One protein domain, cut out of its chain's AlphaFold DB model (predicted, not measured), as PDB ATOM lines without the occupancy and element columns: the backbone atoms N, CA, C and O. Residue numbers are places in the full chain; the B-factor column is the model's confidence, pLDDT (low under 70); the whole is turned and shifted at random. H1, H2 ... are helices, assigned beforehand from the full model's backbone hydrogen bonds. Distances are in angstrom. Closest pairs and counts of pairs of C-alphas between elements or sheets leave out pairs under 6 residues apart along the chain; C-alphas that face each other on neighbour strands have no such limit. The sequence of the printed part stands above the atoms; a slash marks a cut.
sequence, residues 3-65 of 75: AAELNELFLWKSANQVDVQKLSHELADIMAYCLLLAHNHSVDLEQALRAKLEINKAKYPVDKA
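This is residues 3 to 65 of the 75 residues of an uncharacterized protein of Spirosoma taeanense (UniProt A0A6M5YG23). Two long helices, H2 and H3, meet near their ends as an L, with short H1 folded back beside the first part of H2 as a helical hairpin. Most of H3 sticks out as an arm, residues 49 to 65, which has the four-residue H4 at its far end. The printed part has 63 residues with four named helices, H1, H2, H3 and H4 in that order, and no named strand; the class is all helix. It is only just loose, close to extended, with a radius of gyration of the C-alphas of 15.8 A, and its outline is flat, 38 by 35 by 16 A.

H1 is residues 3 to 8, beginning at C-alpha 3 at (192.707, 214.409, 213.449), and is 8.8 A long from first to last C-alpha. H2, residues 20 to 40, is the longest at 30.2 A and ends at C-alpha 40 at (193.990, 220.186, 232.603). H3, residues 45 to 59, is 20.7 A long. H4, residues 62 to 65, measures 5.1 A and ends at C-alpha 65 at (168.453, 222.962, 207.398).

H1 and H2 touch and form a helical hairpin, at a shallow tilt of 13 degrees, opposite ways. Their closest C-alphas, those of Leu 6 and Glu 26, are 5.4 A apart, and H2 touches H1 with residues 23 to 30 alone. H2 and H3 are close but not clearly touching, about perpendicular at 75 degrees; their closest C-alphas, those of Ala 38 and Leu 45, are 6.3 A apart. H3 and H4 meet only through their link. H1 is apart from H3 and H4, and H2 is apart from H4. Every O i to N i+4 pair is within hydrogen-bond range in H1, H2 and H3; H4 is too short for such a pair, and its one O i to N i+3 pair is within range.

The two C-alphas farthest apart, those of Ser 14 and Ser 42, are 39.2 A apart. The printed part has no cut. The link from H1 to H2, 11 residues, is long, and its residues 11 to 16 stand free; the links from H2 to H3 and from H3 to H4 are tight. The mean pLDDT of the printed part is 87.3, and residues 60 to 65 are under 70.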
ATOM      1  N   ALA A   3     193.682 213.912 214.425       86.88
ATOM      2  CA  ALA A   3     192.707 214.409 213.449       86.88
ATOM      3  C   ALA A   3     193.174 214.292 211.981       86.88
ATOM      4  O   ALA A   3     192.346 214.177 211.077       86.88
ATOM      5  N   ALA A   4     194.485 214.346 211.731       89.69
ATOM      6  CA  ALA A   4     195.056 214.112 210.409       89.69
ATOM      7  C   ALA A   4     195.030 212.618 210.053       89.69
ATOM      8  O   ALA A   4     194.663 212.286 208.931       89.69
ATOM      9  N   GLU A   5     195.319 211.739 211.015       86.62
ATOM     10  CA  GLU A   5     195.286 210.277 210.854       86.62
ATOM     11  C   GLU A   5     193.850 209.785 210.599       86.62
ATOM     12  O   GLU A   5     193.596 209.054 209.638       86.62
ATOM     13  N   LEU A   6     192.867 210.339 211.321       90.62
ATOM     14  CA  LEU A   6     191.446 210.173 211.008       90.62
ATOM     15  C   LEU A   6     191.127 210.586 209.563       90.62
ATOM     16  O   LEU A   6     190.408 209.877 208.866       90.62
ATOM     17  N   ASN A   7     191.636 211.732 209.101       91.06
ATOM     18  CA  ASN A   7     191.379 212.221 207.746       91.06
ATOM     19  C   ASN A   7     192.019 211.323 206.672       91.06
ATOM     20  O   ASN A   7     191.411 211.093 205.626       91.06
ATOM     21  N   GLU A   8     193.201 210.764 206.936       90.12
ATOM     22  CA  GLU A   8     193.880 209.812 206.048       90.12
ATOM     23  C   GLU A   8     193.049 208.550 205.777       90.12
ATOM     24  O   GLU A   8     193.125 207.988 204.681       90.12
ATOM     25  N   LEU A   9     192.177 208.146 206.708       87.69
ATOM     26  CA  LEU A   9     191.252 207.031 206.487       87.69
ATOM     27  C   LEU A   9     190.258 207.281 205.345       87.69
ATOM     28  O   LEU A   9     189.761 206.312 204.770       87.69
ATOM     29  N   PHE A  10     189.999 208.541 204.989       90.44
ATOM     30  CA  PHE A  10     189.040 208.936 203.953       90.44
ATOM     31  C   PHE A  10     189.703 209.464 202.676       90.44
ATOM     32  O   PHE A  10     189.026 209.652 201.662       90.44
ATOM     33  N   LEU A  11     191.020 209.686 202.683       89.31
ATOM     34  CA  LEU A  11     191.732 210.125 201.488       89.31
ATOM     35  C   LEU A  11     191.672 209.041 200.407       89.31
ATOM     36  O   LEU A  11     192.066 207.896 200.624       89.31
ATOM     37  N   TRP A  12     191.192 209.430 199.222       87.81
ATOM     38  CA  TRP A  12     191.136 208.582 198.021       87.81
ATOM     39  C   TRP A  12     190.258 207.325 198.157       87.81
ATOM     40  O   TRP A  12     190.375 206.404 197.350       87.81
ATOM     41  N   LYS A  13     189.362 207.287 199.155       83.00
ATOM     42  CA  LYS A  13     188.461 206.162 199.439       83.00
ATOM     43  C   LYS A  13     187.001 206.612 199.453       83.00
ATOM     44  O   LYS A  13     186.671 207.703 199.906       83.00
ATOM     45  N   SER A  14     186.108 205.746 198.981       78.25
ATOM     46  CA  SER A  14     184.666 205.894 199.213       78.25
ATOM     47  C   SER A  14     184.318 205.503 200.657       78.25
ATOM     48  O   SER A  14     185.014 204.688 201.259       78.25
ATOM     49  N   ALA A  15     183.233 206.051 201.219       71.31
ATOM     50  CA  ALA A  15     182.848 205.835 202.624       71.31
ATOM     51  C   ALA A  15     182.721 204.348 203.019       71.31
ATOM     52  O   ALA A  15     182.954 203.985 204.167       71.31
ATOM     53  N   ASN A  16     182.421 203.477 202.054       77.12
ATOM     54  CA  ASN A  16     182.253 202.038 202.260       77.12
ATOM     55  C   ASN A  16     183.592 201.273 202.326       77.12
ATOM     56  O   ASN A  16     183.593 200.067 202.546       77.12
ATOM     57  N   GLN A  17     184.722 201.944 202.086       81.62
ATOM     58  CA  GLN A  17     186.072 201.363 202.078       81.62
ATOM     59  C   GLN A  17     186.870 201.701 203.347       81.62
ATOM     60  O   GLN A  17     188.065 201.408 203.427       81.62
ATOM     61  N   VAL A  18     186.234 202.353 204.321       87.12
ATOM     62  CA  VAL A  18     186.867 202.757 205.576       87.12
ATOM     63  C   VAL A  18     186.876 201.580 206.545       87.12
ATOM     64  O   VAL A  18     185.853 200.942 206.786       87.12
ATOM     65  N   ASP A  19     188.046 201.303 207.110       89.94
ATOM     66  CA  ASP A  19     188.217 200.299 208.155       89.94
ATOM     67  C   ASP A  19     187.622 200.823 209.469       89.94
ATOM     68  O   ASP A  19     188.132 201.772 210.065       89.94
ATOM     69  N   VAL A  20     186.525 200.202 209.906       92.38
ATOM     70  CA  VAL A  20     185.772 200.608 211.102       92.38
ATOM     71  C   VAL A  20     186.611 200.476 212.373       92.38
ATOM     72  O   VAL A  20     186.445 201.283 213.287       92.38
ATOM     73  N   GLN A  21     187.524 199.504 212.445       93.69
ATOM     74  CA  GLN A  21     188.379 199.349 213.623       93.69
ATOM     75  C   GLN A  21     189.370 200.505 213.720       93.69
ATOM     76  O   GLN A  21     189.471 201.133 214.770       93.69
ATOM     77  N   LYS A  22     190.028 200.848 212.606       92.62
ATOM     78  CA  LYS A  22     190.924 202.013 212.562       92.62
ATOM     79  C   LYS A  22     190.175 203.303 212.859       92.62
ATOM     80  O   LYS A  22     190.608 204.062 213.711       92.62
ATOM     81  N   LEU A  23     189.005 203.501 212.250       93.12
ATOM     82  CA  LEU A  23     188.147 204.652 212.540       93.12
ATOM     83  C   LEU A  23     187.835 204.769 214.037       93.12
ATOM     84  O   LEU A  23     187.890 205.861 214.596       93.12
ATOM     85  N   SER A  24     187.515 203.649 214.689       94.38
ATOM     86  CA  SER A  24     187.239 203.631 216.122       94.38
ATOM     87  C   SER A  24     188.457 204.015 216.965       94.38
ATOM     88  O   SER A  24     188.268 204.653 217.996       94.38
ATOM     89  N   HIS A  25     189.669 203.622 216.565       94.44
ATOM     90  CA  HIS A  25     190.897 203.978 217.280       94.44
ATOM     91  C   HIS A  25     191.198 205.474 217.147       94.44
ATOM     92  O   HIS A  25     191.265 206.155 218.164       94.44
ATOM     93  N   GLU A  26     191.204 206.010 215.923       95.62
ATOM     94  CA  GLU A  26     191.482 207.438 215.698       95.62
ATOM     95  C   GLU A  26     190.473 208.347 216.422       95.62
ATOM     96  O   GLU A  26     190.817 209.384 216.992       95.62
ATOM     97  N   LEU A  27     189.192 207.953 216.449       95.94
ATOM     98  CA  LEU A  27     188.171 208.669 217.219       95.94
ATOM     99  C   LEU A  27     188.430 208.601 218.728       95.94
ATOM    100  O   LEU A  27     188.212 209.596 219.423       95.94
ATOM    101  N   ALA A  28     188.867 207.450 219.242       95.94
ATOM    102  CA  ALA A  28     189.194 207.296 220.655       95.94
ATOM    103  C   ALA A  28     190.393 208.167 221.049       95.94
ATOM    104  O   ALA A  28     190.322 208.838 222.079       95.94
ATOM    105  N   ASP A  29     191.428 208.235 220.211       95.06
ATOM    106  CA  ASP A  29     192.620 209.044 220.471       95.06
ATOM    107  C   ASP A  29     192.285 210.543 220.488       95.06
ATOM    108  O   ASP A  29     192.632 211.254 221.438       95.06
ATOM    109  N   ILE A  30     191.484 211.026 219.529       96.31
ATOM    110  CA  ILE A  30     190.966 212.407 219.539       96.31
ATOM    111  C   ILE A  30     190.189 212.695 220.829       96.31
ATOM    112  O   ILE A  30     190.416 213.718 221.483       96.31
ATOM    113  N   MET A  31     189.275 211.800 221.211       95.88
ATOM    114  CA  MET A  31     188.459 211.982 222.412       95.88
ATOM    115  C   MET A  31     189.301 211.964 223.688       95.88
ATOM    116  O   MET A  31     189.053 212.774 224.583       95.88
ATOM    117  N   ALA A  32     190.315 211.103 223.770       96.31
ATOM    118  CA  ALA A  32     191.240 211.051 224.896       96.31
ATOM    119  C   ALA A  32     191.997 212.377 225.056       96.31
ATOM    120  O   ALA A  32     192.044 212.929 226.159       96.31
ATOM    121  N   TYR A  33     192.500 212.949 223.957       95.50
ATOM    122  CA  TYR A  33     193.127 214.271 223.978       95.50
ATOM    123  C   TYR A  33     192.153 215.377 224.399       95.50
ATOM    124  O   TYR A  33     192.515 216.231 225.211       95.50
ATOM    125  N   CYS A  34     190.908 215.363 223.912       95.62
ATOM    126  CA  CYS A  34     189.890 216.324 224.343       95.62
ATOM    127  C   CYS A  34     189.611 216.238 225.850       95.62
ATOM    128  O   CYS A  34     189.550 217.272 226.515       95.62
ATOM    129  N   LEU A  35     189.467 215.025 226.391       96.19
ATOM    130  CA  LEU A  35     189.233 214.802 227.820       96.19
ATOM    131  C   LEU A  35     190.425 215.264 228.666       96.19
ATOM    132  O   LEU A  35     190.230 215.942 229.676       96.19
ATOM    133  N   LEU A  36     191.651 214.958 228.234       97.12
ATOM    134  CA  LEU A  36     192.876 215.393 228.903       97.12
ATOM    135  C   LEU A  36     192.978 216.922 228.957       97.12
ATOM    136  O   LEU A  36     193.247 217.492 230.013       97.12
ATOM    137  N   LEU A  37     192.736 217.599 227.832       97.00
ATOM    138  CA  LEU A  37     192.767 219.060 227.769       97.00
ATOM    139  C   LEU A  37     191.667 219.685 228.628       97.00
ATOM    140  O   LEU A  37     191.927 220.657 229.337       97.00
ATOM    141  N   ALA A  38     190.459 219.121 228.599       97.19
ATOM    142  CA  ALA A  38     189.356 219.601 229.419       97.19
ATOM    143  C   ALA A  38     189.687 219.500 230.913       97.19
ATOM    144  O   ALA A  38     189.510 220.470 231.649       97.19
ATOM    145  N   HIS A  39     190.256 218.368 231.339       96.88
ATOM    146  CA  HIS A  39     190.708 218.174 232.711       96.88
ATOM    147  C   HIS A  39     191.790 219.188 233.108       96.88
ATOM    148  O   HIS A  39     191.628 219.911 234.090       96.88
ATOM    149  N   ASN A  40     192.853 219.308 232.307       98.00
ATOM    150  CA  ASN A  40     193.990 220.186 232.603       98.00
ATOM    151  C   ASN A  40     193.614 221.674 232.657       98.00
ATOM    152  O   ASN A  40     194.259 222.449 233.361       98.00
ATOM    153  N   HIS A  41     192.574 222.078 231.926       97.56
ATOM    154  CA  HIS A  41     192.107 223.462 231.873       97.56
ATOM    155  C   HIS A  41     190.824 223.714 232.673       97.56
ATOM    156  O   HIS A  41     190.259 224.802 232.567       97.56
ATOM    157  N   SER A  42     190.374 222.751 233.487       97.06
ATOM    158  CA  SER A  42     189.135 222.863 234.279       97.06
ATOM    159  C   SER A  42     187.910 223.247 233.436       97.06
ATOM    160  O   SER A  42     187.058 224.026 233.861       97.06
ATOM    161  N   VAL A  43     187.831 222.717 232.215       97.56
ATOM    162  CA  VAL A  43     186.692 222.907 231.315       97.56
ATOM    163  C   VAL A  43     185.657 221.825 231.598       97.56
ATOM    164  O   VAL A  43     185.932 220.637 231.432       97.56
ATOM    165  N   ASP A  44     184.439 222.233 231.954       96.12
ATOM    166  CA  ASP A  44     183.281 221.340 231.931       96.12
ATOM    167  C   ASP A  44     182.895 221.067 230.472       96.12
ATOM    168  O   ASP A  44     182.262 221.884 229.791       96.12
ATOM    169  N   LEU A  45     183.336 219.914 229.969       93.88
ATOM    170  CA  LEU A  45     183.152 219.535 228.574       93.88
ATOM    171  C   LEU A  45     181.675 219.296 228.227       93.88
ATOM    172  O   LEU A  45     181.262 219.582 227.101       93.88
ATOM    173  N   GLU A  46     180.864 218.825 229.180       93.06
ATOM    174  CA  GLU A  46     179.428 218.636 228.973       93.06
ATOM    175  C   GLU A  46     178.735 219.992 228.814       93.06
ATOM    176  O   GLU A  46     177.996 220.213 227.845       93.06
ATOM    177  N   GLN A  47     179.003 220.924 229.730       95.62
ATOM    178  CA  GLN A  47     178.454 222.272 229.664       95.62
ATOM    179  C   GLN A  47     178.904 222.990 228.384       95.62
ATOM    180  O   GLN A  47     178.077 223.596 227.696       95.62
ATOM    181  N   ALA A  48     180.186 222.879 228.022       95.06
ATOM    182  CA  ALA A  48     180.732 223.466 226.802       95.06
ATOM    183  C   ALA A  48     180.038 222.920 225.541       95.06
ATOM    184  O   ALA A  48     179.681 223.691 224.642       95.06
ATOM    185  N   LEU A  49     179.783 221.608 225.487       92.69
ATOM    186  CA  LEU A  49     179.071 220.979 224.375       92.69
ATOM    187  C   LEU A  49     177.620 221.468 224.285       92.69
ATOM    188  O   LEU A  49     177.166 221.842 223.201       92.69
ATOM    189  N   ARG A  50     176.900 221.528 225.413       91.44
ATOM    190  CA  ARG A  50     175.518 222.038 225.468       91.44
ATOM    191  C   ARG A  50     175.437 223.492 225.006       91.44
ATOM    192  O   ARG A  50     174.626 223.808 224.137       91.44
ATOM    193  N   ALA A  51     176.317 224.359 225.507       93.38
ATOM    194  CA  ALA A  51     176.386 225.757 225.085       93.38
ATOM    195  C   ALA A  51     176.669 225.883 223.578       93.38
ATOM    196  O   ALA A  51     176.041 226.685 222.881       93.38
ATOM    197  N   LYS A  52     177.567 225.047 223.039       89.62
ATOM    198  CA  LYS A  52     177.873 225.036 221.605       89.62
ATOM    199  C   LYS A  52     176.680 224.606 220.751       89.62
ATOM    200  O   LYS A  52     176.481 225.174 219.676       89.62
ATOM    201  N   LEU A  53     175.887 223.636 221.207       88.06
ATOM    202  CA  LEU A  53     174.673 223.204 220.512       88.06
ATOM    203  C   LEU A  53     173.631 224.324 220.437       88.06
ATOM    204  O   LEU A  53     173.061 224.531 219.368       88.06
ATOM    205  N   GLU A  54     173.431 225.090 221.511       88.38
ATOM    206  CA  GLU A  54     172.517 226.242 221.489       88.38
ATOM    207  C   GLU A  54     172.993 227.340 220.524       88.38
ATOM    208  O   GLU A  54     172.206 227.849 219.722       88.38
ATOM    209  N   ILE A  55     174.299 227.632 220.492       86.44
ATOM    210  CA  ILE A  55     174.888 228.545 219.495       86.44
ATOM    211  C   ILE A  55     174.647 228.025 218.069       86.44
ATOM    212  O   ILE A  55     174.293 228.793 217.172       86.44
ATOM    213  N   ASN A  56     174.829 226.723 217.839       80.81
ATOM    214  CA  ASN A  56     174.615 226.123 216.526       80.81
ATOM    215  C   ASN A  56     173.142 226.170 216.102       80.81
ATOM    216  O   ASN A  56     172.884 226.427 214.931       80.81
ATOM    217  N   LYS A  57     172.186 225.987 217.023       79.50
ATOM    218  CA  LYS A  57     170.748 226.151 216.741       79.50
ATOM    219  C   LYS A  57     170.418 227.578 216.311       79.50
ATOM    220  O   LYS A  57     169.675 227.767 215.354       79.50
ATOM    221  N   ALA A  58     171.005 228.576 216.974       73.94
ATOM    222  CA  ALA A  58     170.838 229.976 216.588       73.94
ATOM    223  C   ALA A  58     171.460 230.277 215.212       73.94
ATOM    224  O   ALA A  58     170.917 231.066 214.439       73.94
ATOM    225  N   LYS A  59     172.584 229.626 214.881       71.12
ATOM    226  CA  LYS A  59     173.281 229.787 213.595       71.12
ATOM    227  C   LYS A  59     172.625 229.014 212.440       71.12
ATOM    228  O   LYS A  59     172.692 229.463 211.299       71.12
ATOM    229  N   TYR A  60     171.979 227.887 212.729       62.62
ATOM    230  CA  TYR A  60     171.297 227.022 211.766       62.62
ATOM    231  C   TYR A  60     169.878 226.706 212.260       62.62
ATOM    232  O   TYR A  60     169.647 225.635 212.830       62.62
ATOM    233  N   PRO A  61     168.910 227.617 212.049       62.09
ATOM    234  CA  PRO A  61     167.515 227.344 212.364       62.09
ATOM    235  C   PRO A  61     167.065 226.081 211.624       62.09
ATOM    236  O   PRO A  61     167.341 225.929 210.432       62.09
ATOM    237  N   VAL A  62     166.363 225.183 212.318       58.22
ATOM    238  CA  VAL A  62     165.913 223.883 211.780       58.22
ATOM    239  C   VAL A  62     165.095 224.057 210.489       58.22
ATOM    240  O   VAL A  62     165.227 223.255 209.564       58.22
ATOM    241  N   ASP A  63     164.362 225.167 210.371       55.88
ATOM    242  CA  ASP A  63     163.578 225.538 209.185       55.88
ATOM    243  C   ASP A  63     164.431 225.819 207.933       55.88
ATOM    244  O   ASP A  63     163.935 225.717 206.814       55.88
ATOM    245  N   LYS A  64     165.726 226.132 208.090       48.56
ATOM    246  CA  LYS A  64     166.675 226.357 206.981       48.56
ATOM    247  C   LYS A  64     167.540 225.136 206.648       48.56
ATOM    248  O   LYS A  64     168.225 225.148 205.629       48.56
ATOM    249  N   ALA A  65     167.536 224.102 207.492       48.69
ATOM    250  CA  ALA A  65     168.453 222.962 207.398       48.69
ATOM    251  C   ALA A  65     167.779 221.645 206.967       48.69
ATOM    252  O   ALA A  65     168.468 220.657 206.705       48.69
TER     253      ALA A  65